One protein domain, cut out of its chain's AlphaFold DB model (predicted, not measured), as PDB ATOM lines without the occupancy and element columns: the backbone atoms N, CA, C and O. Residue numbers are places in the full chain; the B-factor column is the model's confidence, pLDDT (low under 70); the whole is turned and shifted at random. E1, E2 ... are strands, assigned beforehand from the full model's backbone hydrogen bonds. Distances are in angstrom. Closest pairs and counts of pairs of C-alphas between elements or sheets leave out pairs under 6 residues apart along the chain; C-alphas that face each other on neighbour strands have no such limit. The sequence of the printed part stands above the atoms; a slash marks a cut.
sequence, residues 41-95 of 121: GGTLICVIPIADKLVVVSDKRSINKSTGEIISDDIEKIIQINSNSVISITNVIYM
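What this domain is: This is residues 41 to 95 of the 121 residues of an uncharacterized protein of Chryseobacterium carnipullorum (UniProt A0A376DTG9). Two antiparallel strand hairpins, E1 with E2 and E4 with E5, are splayed as a V, near each other at the end where E1 begins and E5 ends and spread at their turns. From the narrow end of the V a long looped stretch, residues 59 to 77, runs out the other way and folds back on itself, with the short strand E3 on its returning limb; the last residues, 89 to 95, make a tail with no named element. The printed part has 55 residues, with five named strands in the order E1, E2, E3, E4, E5 and no named helix; the class is all strand, though under half of the residues, 24 of 55, are in named elements. There are two sheets of two strands, E1 - E2 and E4 - E5, both antiparallel. The whole is loose, with a radius of gyration of the C-alphas of 12.9 A, and elongated, spanning 41 by 24 by 15 A.

How they stand to each other: E1, residues 45 to 50, and E2, residues 53 to 58, are antiparallel neighbours in a hairpin, with 164 degrees between their N-to-C directions. Their C-alphas 45 and 58 face each other at 4.4 A, and C-alphas 50 and 53 at 5.1 A. N 48 and O 55 are within hydrogen-bond range at 2.8 A, and so are N 55 and O 48 at 2.9 A. The second hairpin is E4, residues 78 to 82, with E5, residues 85 to 88, antiparallel at 158 degrees. Here C-alphas 78 and 88 face each other at 4.5 A; N 79 and O 87 are within hydrogen-bond range at 2.8 A, and N 87 and O 79 at 2.9 A. Between the hairpins, the closest C-alphas of E2 and E4 are those of Ser 58 and Ile 78, 7.2 A apart. Those of E1 and E5 are Ile 45 and Ser 88, also 7.2 A apart. The closest C-alphas of E2 and E5 are those of Ser 58 and Ser 88, at 7.8 A, while the centres of these two strands are 9.2 A apart. E1 and E4 are apart. E3, residues 70 to 72, pairs with no named strand and is apart from E1, E2, E4 and E5; residues 62 to 63, too short a stretch to bear a name, pair with it antiparallel.

Where its parts are: E1 begins with C-alpha 45 at (-21.768, -37.711, 47.772) and is 16.1 A from first to last C-alpha. E2 is 16.6 A long; E1 and E2, with 6 residues each, are the longest strands by residues. E3 has 3 residues and is 5.5 A long, with C-alpha 70 at (-31.014, -30.348, 35.290). E4 is 12.1 A long and E5 10.3 A, and E5 ends with C-alpha 88 at (-20.215, -31.868, 51.749).

The domain as a whole: The two C-alphas farthest apart are those of Asp 52 and Thr 67, at 41.4 A, and the first and last printed C-alphas, Gly 41 and Met 95, are 20.2 A apart. The printed part has no cut. The link from E2 to E3, with 11 residues between them, is long; those from E1 to E2, E3 to E4 and E4 to E5 are tight. Of the strands, E5 has its centre nearest to the mean of the C-alphas, at 9.2 A, and E3 farthest from it, at 14.5 A. The mean pLDDT of the printed part is 80.9; the model's confidence is low, under 70, at residues 41 to 42 and 91 to 95.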
ATOM      1  N   GLY A  41     -34.536 -35.319  44.234       55.47
ATOM      2  CA  GLY A  41     -33.513 -34.448  43.657       55.47
ATOM      3  C   GLY A  41     -32.415 -34.324  44.697       55.47
ATOM      4  O   GLY A  41     -32.395 -33.398  45.508       55.47
ATOM      5  N   GLY A  42     -31.632 -35.386  44.773       61.38
ATOM      6  CA  GLY A  42     -30.611 -35.637  45.752       61.38
ATOM      7  C   GLY A  42     -29.275 -35.497  45.066       61.38
ATOM      8  O   GLY A  42     -29.070 -35.955  43.946       61.38
ATOM      9  N   THR A  43     -28.375 -34.839  45.764       71.88
ATOM     10  CA  THR A  43     -26.957 -34.886  45.461       71.88
ATOM     11  C   THR A  43     -26.411 -36.263  45.828       71.88
ATOM     12  O   THR A  43     -26.740 -36.804  46.886       71.88
ATOM     13  N   LEU A  44     -25.525 -36.793  44.993       80.69
ATOM     14  CA  LEU A  44     -24.689 -37.940  45.310       80.69
ATOM     15  C   LEU A  44     -23.379 -37.439  45.914       80.69
ATOM     16  O   LEU A  44     -22.662 -36.666  45.282       80.69
ATOM     17  N   ILE A  45     -23.069 -37.900  47.125       86.69
ATOM     18  CA  ILE A  45     -21.768 -37.711  47.772       86.69
ATOM     19  C   ILE A  45     -21.235 -39.096  48.118       86.69
ATOM     20  O   ILE A  45     -21.950 -39.910  48.703       86.69
ATOM     21  N   CYS A  46     -19.981 -39.353  47.769       88.88
ATOM     22  CA  CYS A  46     -19.248 -40.549  48.146       88.88
ATOM     23  C   CYS A  46     -18.004 -40.138  48.934       88.88
ATOM     24  O   CYS A  46     -17.277 -39.231  48.531       88.88
ATOM     25  N   VAL A  47     -17.769 -40.808  50.060       91.31
ATOM     26  CA  VAL A  47     -16.589 -40.606  50.901       91.31
ATOM     27  C   VAL A  47     -15.835 -41.925  50.969       91.31
ATOM     28  O   VAL A  47     -16.404 -42.939  51.369       91.31
ATOM     29  N   ILE A  48     -14.568 -41.913  50.562       94.25
ATOM     30  CA  ILE A  48     -13.704 -43.091  50.497       94.25
ATOM     31  C   ILE A  48     -12.509 -42.848  51.425       94.25
ATOM     32  O   ILE A  48     -11.634 -42.038  51.092       94.25
ATOM     33  N   PRO A  49     -12.453 -43.506  52.593       92.19
ATOM     34  CA  PRO A  49     -11.259 -43.485  53.426       92.19
ATOM     35  C   PRO A  49     -10.160 -44.335  52.773       92.19
ATOM     36  O   PRO A  49     -10.401 -45.471  52.365       92.19
ATOM     37  N   ILE A  50      -8.950 -43.787  52.671       93.62
ATOM     38  CA  ILE A  50      -7.768 -44.468  52.131       93.62
ATOM     39  C   ILE A  50      -6.617 -44.232  53.103       93.62
ATOM     40  O   ILE A  50      -6.020 -43.167  53.048       93.62
ATOM     41  N   ALA A  51      -6.286 -45.210  53.949       92.06
ATOM     42  CA  ALA A  51      -5.214 -45.110  54.950       92.06
ATOM     43  C   ALA A  51      -5.163 -43.719  55.632       92.06
ATOM     44  O   ALA A  51      -6.051 -43.402  56.417       92.06
ATOM     45  N   ASP A  52      -4.194 -42.874  55.266       91.06
ATOM     46  CA  ASP A  52      -3.965 -41.535  55.837       91.06
ATOM     47  C   ASP A  52      -4.670 -40.389  55.080       91.06
ATOM     48  O   ASP A  52      -4.330 -39.213  55.227       91.06
ATOM     49  N   LYS A  53      -5.616 -40.712  54.196       90.12
ATOM     50  CA  LYS A  53      -6.311 -39.772  53.311       90.12
ATOM     51  C   LYS A  53      -7.813 -40.027  53.307       90.12
ATOM     52  O   LYS A  53      -8.295 -41.136  53.528       90.12
ATOM     53  N   LEU A  54      -8.555 -38.982  52.959       91.75
ATOM     54  CA  LEU A  54      -9.987 -39.044  52.703       91.75
ATOM     55  C   LEU A  54     -10.255 -38.501  51.301       91.75
ATOM     56  O   LEU A  54      -9.872 -37.373  50.994       91.75
ATOM     57  N   VAL A  55     -10.914 -39.288  50.457       91.62
ATOM     58  CA  VAL A  55     -11.395 -38.821  49.153       91.62
ATOM     59  C   VAL A  55     -12.884 -38.536  49.277       91.62
ATOM     60  O   VAL A  55     -13.655 -39.414  49.654       91.62
ATOM     61  N   VAL A  56     -13.291 -37.312  48.955       91.50
ATOM     62  CA  VAL A  56     -14.700 -36.906  48.911       91.50
ATOM     63  C   VAL A  56     -15.047 -36.570  47.469       91.50
ATOM     64  O   VAL A  56     -14.390 -35.738  46.849       91.50
ATOM     65  N   VAL A  57     -16.066 -37.231  46.931       91.12
ATOM     66  CA  VAL A  57     -16.556 -37.036  45.564       91.12
ATOM     67  C   VAL A  57     -18.014 -36.626  45.641       91.12
ATOM     68  O   VAL A  57     -18.782 -37.216  46.397       91.12
ATOM     69  N   SER A  58     -18.413 -35.638  44.847       89.31
ATOM     70  CA  SER A  58     -19.817 -35.261  44.706       89.31
ATOM     71  C   SER A  58     -20.178 -35.070  43.243       89.31
ATOM     72  O   SER A  58     -19.330 -34.698  42.429       89.31
ATOM     73  N   ASP A  59     -21.432 -35.341  42.897       87.31
ATOM     74  CA  ASP A  59     -21.954 -34.921  41.604       87.31
ATOM     75  C   ASP A  59     -22.154 -33.398  41.591       87.31
ATOM     76  O   ASP A  59     -22.523 -32.805  42.602       87.31
ATOM     77  N   LYS A  60     -21.982 -32.764  40.431       85.44
ATOM     78  CA  LYS A  60     -22.127 -31.307  40.296       85.44
ATOM     79  C   LYS A  60     -23.519 -30.844  39.858       85.44
ATOM     80  O   LYS A  60     -23.792 -29.647  39.801       85.44
ATOM     81  N   ARG A  61     -24.433 -31.774  39.575       84.19
ATOM     82  CA  ARG A  61     -25.744 -31.441  39.012       84.19
ATOM     83  C   ARG A  61     -26.702 -30.962  40.093       84.19
ATOM     84  O   ARG A  61     -26.764 -31.508  41.192       84.19
ATOM     85  N   SER A  62     -27.508 -29.976  39.749       79.88
ATOM     86  CA  SER A  62     -28.685 -29.554  40.493       79.88
ATOM     87  C   SER A  62     -29.915 -29.951  39.700       79.88
ATOM     88  O   SER A  62     -30.055 -29.564  38.542       79.88
ATOM     89  N   ILE A  63     -30.788 -30.745  40.311       79.81
ATOM     90  CA  ILE A  63     -31.967 -31.308  39.655       79.81
ATOM     91  C   ILE A  63     -33.216 -30.674  40.258       79.81
ATOM     92  O   ILE A  63     -33.375 -30.619  41.482       79.81
ATOM     93  N   ASN A  64     -34.130 -30.232  39.399       76.25
ATOM     94  CA  ASN A  64     -35.453 -29.810  39.816       76.25
ATOM     95  C   ASN A  64     -36.192 -31.007  40.430       76.25
ATOM     96  O   ASN A  64     -36.528 -31.962  39.738       76.25
ATOM     97  N   LYS A  65     -36.473 -30.956  41.735       74.12
ATOM     98  CA  LYS A  65     -37.149 -32.045  42.466       74.12
ATOM     99  C   LYS A  65     -38.554 -32.356  41.931       74.12
ATOM    100  O   LYS A  65     -39.047 -33.459  42.152       74.12
ATOM    101  N   SER A  66     -39.192 -31.398  41.260       77.50
ATOM    102  CA  SER A  66     -40.542 -31.537  40.711       77.50
ATOM    103  C   SER A  66     -40.545 -32.023  39.262       77.50
ATOM    104  O   SER A  66     -41.441 -32.778  38.901       77.50
ATOM    105  N   THR A  67     -39.576 -31.603  38.436       79.38
ATOM    106  CA  THR A  67     -39.553 -31.926  36.990       79.38
ATOM    107  C   THR A  67     -38.486 -32.946  36.591       79.38
ATOM    108  O   THR A  67     -38.590 -33.551  35.531       79.38
ATOM    109  N   GLY A  68     -37.464 -33.167  37.421       75.50
ATOM    110  CA  GLY A  68     -36.314 -34.020  37.104       75.50
ATOM    111  C   GLY A  68     -35.293 -33.382  36.158       75.50
ATOM    112  O   GLY A  68     -34.266 -33.992  35.870       75.50
ATOM    113  N   GLU A  69     -35.538 -32.158  35.693       81.75
ATOM    114  CA  GLU A  69     -34.642 -31.447  34.782       81.75
ATOM    115  C   GLU A  69     -33.387 -30.947  35.505       81.75
ATOM    116  O   GLU A  69     -33.435 -30.544  36.672       81.75
ATOM    117  N   ILE A  70     -32.259 -30.938  34.796       82.50
ATOM    118  CA  ILE A  70     -31.014 -30.348  35.290       82.50
ATOM    119  C   ILE A  70     -31.145 -28.823  35.207       82.50
ATOM    120  O   ILE A  70     -31.286 -28.261  34.126       82.50
ATOM    121  N   ILE A  71     -31.092 -28.157  36.360       83.19
ATOM    122  CA  ILE A  71     -31.124 -26.691  36.482       83.19
ATOM    123  C   ILE A  71     -29.713 -26.109  36.314       83.19
ATOM    124  O   ILE A  71     -29.543 -25.006  35.801       83.19
ATOM    125  N   SER A  72     -28.701 -26.841  36.782       81.69
ATOM    126  CA  SER A  72     -27.282 -26.497  36.677       81.69
ATOM    127  C   SER A  72     -26.456 -27.779  36.712       81.69
ATOM    128  O   SER A  72     -26.839 -28.729  37.394       81.69
ATOM    129  N   ASP A  73     -25.341 -27.822  36.002       85.75
ATOM    130  CA  ASP A  73     -24.414 -28.952  35.930       85.75
ATOM    131  C   ASP A  73     -23.069 -28.692  36.628       85.75
ATOM    132  O   ASP A  73     -22.281 -29.626  36.766       85.75
ATOM    133  N   ASP A  74     -22.845 -27.474  37.129       82.94
ATOM    134  CA  ASP A  74     -21.598 -27.055  37.779       82.94
ATOM    135  C   ASP A  74     -21.850 -26.373  39.135       82.94
ATOM    136  O   ASP A  74     -21.596 -25.186  39.334       82.94
ATOM    137  N   ILE A  75     -22.424 -27.116  40.084       82.94
ATOM    138  CA  ILE A  75     -22.531 -26.686  41.482       82.94
ATOM    139  C   ILE A  75     -21.481 -27.414  42.317       82.94
ATOM    140  O   ILE A  75     -21.519 -28.637  42.440       82.94
ATOM    141  N   GLU A  76     -20.588 -26.648  42.946       83.38
ATOM    142  CA  GLU A  76     -19.680 -27.159  43.971       83.38
ATOM    143  C   GLU A  76     -20.450 -27.484  45.254       83.38
ATOM    144  O   GLU A  76     -21.158 -26.644  45.815       83.38
ATOM    145  N   LYS A  77     -20.315 -28.727  45.720       82.94
ATOM    146  CA  LYS A  77     -21.012 -29.244  46.912       82.94
ATOM    147  C   LYS A  77     -20.049 -29.698  47.997       82.94
ATOM    148  O   LYS A  77     -20.479 -30.267  48.999       82.94
ATOM    149  N   ILE A  78     -18.756 -29.478  47.787       86.38
ATOM    150  CA  ILE A  78     -17.689 -29.742  48.743       86.38
ATOM    151  C   ILE A  78     -17.079 -28.390  49.091       86.38
ATOM    152  O   ILE A  78     -16.595 -27.672  48.221       86.38
ATOM    153  N   ILE A  79     -17.123 -28.039  50.369       85.94
ATOM    154  CA  ILE A  79     -16.582 -26.793  50.899       85.94
ATOM    155  C   ILE A  79     -15.427 -27.160  51.819       85.94
ATOM    156  O   ILE A  79     -15.607 -27.878  52.805       85.94
ATOM    157  N   GLN A  80     -14.232 -26.671  51.503       85.75
ATOM    158  CA  GLN A  80     -13.083 -26.808  52.385       85.75
ATOM    159  C   GLN A  80     -13.192 -25.802  53.534       85.75
ATOM    160  O   GLN A  80     -13.324 -24.603  53.302       85.75
ATOM    161  N   ILE A  81     -13.140 -26.292  54.773       88.44
ATOM    162  CA  ILE A  81     -13.204 -25.455  55.980       88.44
ATOM    163  C   ILE A  81     -11.798 -25.050  56.422       88.44
ATOM    164  O   ILE A  81     -11.568 -23.910  56.814       88.44
ATOM    165  N   ASN A  82     -10.851 -25.986  56.350       88.12
ATOM    166  CA  ASN A  82      -9.431 -25.762  56.616       88.12
ATOM    167  C   ASN A  82      -8.587 -26.828  55.889       88.12
ATOM    168  O   ASN A  82      -9.121 -27.647  55.137       88.12
ATOM    169  N   SER A  83      -7.268 -26.838  56.102       86.88
ATOM    170  CA  SER A  83      -6.355 -27.780  55.433       86.88
ATOM    171  C   SER A  83      -6.700 -29.258  55.658       86.88
ATOM    172  O   SER A  83      -6.347 -30.088  54.828       86.88
ATOM    173  N   ASN A  84      -7.408 -29.580  56.744       88.06
ATOM    174  CA  ASN A  84      -7.646 -30.944  57.215       88.06
ATOM    175  C   ASN A  84      -9.144 -31.284  57.310       88.06
ATOM    176  O   ASN A  84      -9.516 -32.301  57.895       88.06
ATOM    177  N   SER A  85     -10.034 -30.419  56.822       87.19
ATOM    178  CA  SER A  85     -11.478 -30.593  56.994       87.19
ATOM    179  C   SER A  85     -12.256 -30.073  55.799       87.19
ATOM    180  O   SER A  85     -12.063 -28.945  55.341       87.19
ATOM    181  N   VAL A  86     -13.194 -30.896  55.344       89.94
ATOM    182  CA  VAL A  86     -14.141 -30.584  54.274       89.94
ATOM    183  C   VAL A  86     -15.554 -30.913  54.740       89.94
ATOM    184  O   VAL A  86     -15.761 -31.843  55.518       89.94
ATOM    185  N   ILE A  87     -16.527 -30.156  54.252       86.25
ATOM    186  CA  ILE A  87     -17.952 -30.407  54.455       86.25
ATOM    187  C   ILE A  87     -18.579 -30.632  53.083       86.25
ATOM    188  O   ILE A  87     -18.314 -29.878  52.149       86.25
ATOM    189  N   SER A  88     -19.424 -31.654  52.957       84.19
ATOM    190  CA  SER A  88     -20.215 -31.868  51.749       84.19
ATOM    191  C   SER A  88     -21.681 -32.081  52.095       84.19
ATOM    192  O   SER A  88     -21.997 -32.746  53.082       84.19
ATOM    193  N   ILE A  89     -22.579 -31.444  51.338       76.94
ATOM    194  CA  ILE A  89     -23.982 -31.281  51.734       76.94
ATOM    195  C   ILE A  89     -24.910 -31.725  50.604       76.94
ATOM    196  O   ILE A  89     -24.780 -31.301  49.457       76.94
ATOM    197  N   THR A  90     -25.864 -32.602  50.930       72.19
ATOM    198  CA  THR A  90     -26.761 -33.219  49.941       72.19
ATOM    199  C   THR A  90     -28.032 -32.423  49.646       72.19
ATOM    200  O   THR A  90     -28.766 -32.753  48.712       72.19
ATOM    201  N   ASN A  91     -28.319 -31.396  50.446       63.72
ATOM    202  CA  ASN A  91     -29.560 -30.625  50.406       63.72
ATOM    203  C   ASN A  91     -29.275 -29.116  50.551       63.72
ATOM    204  O   ASN A  91     -28.134 -28.680  50.447       63.72
ATOM    205  N   VAL A  92     -30.311 -28.301  50.756       54.81
ATOM    206  CA  VAL A  92     -30.166 -26.844  50.897       54.81
ATOM    207  C   VAL A  92     -29.362 -26.497  52.154       54.81
ATOM    208  O   VAL A  92     -29.703 -26.940  53.249       54.81
ATOM    209  N   ILE A  93     -28.329 -25.668  51.989       46.94
ATOM    210  CA  ILE A  93     -27.608 -25.036  53.094       46.94
ATOM    211  C   ILE A  93     -28.293 -23.702  53.385       46.94
ATOM    212  O   ILE A  93     -28.255 -22.795  52.556       46.94
ATOM    213  N   TYR A  94     -28.889 -23.561  54.563       43.62
ATOM    214  CA  TYR A  94     -29.169 -22.240  55.120       43.62
ATOM    215  C   TYR A  94     -27.927 -21.834  55.908       43.62
ATOM    216  O   TYR A  94     -27.732 -22.287  57.032       43.62
ATOM    217  N   MET A  95     -27.033 -21.060  55.289       42.34
ATOM    218  CA  MET A  95     -25.919 -20.470  56.028       42.34
ATOM    219  C   MET A  95     -26.444 -19.261  56.799       42.34
ATOM    220  O   MET A  95     -26.667 -18.197  56.224       42.34
TER     221      MET A  95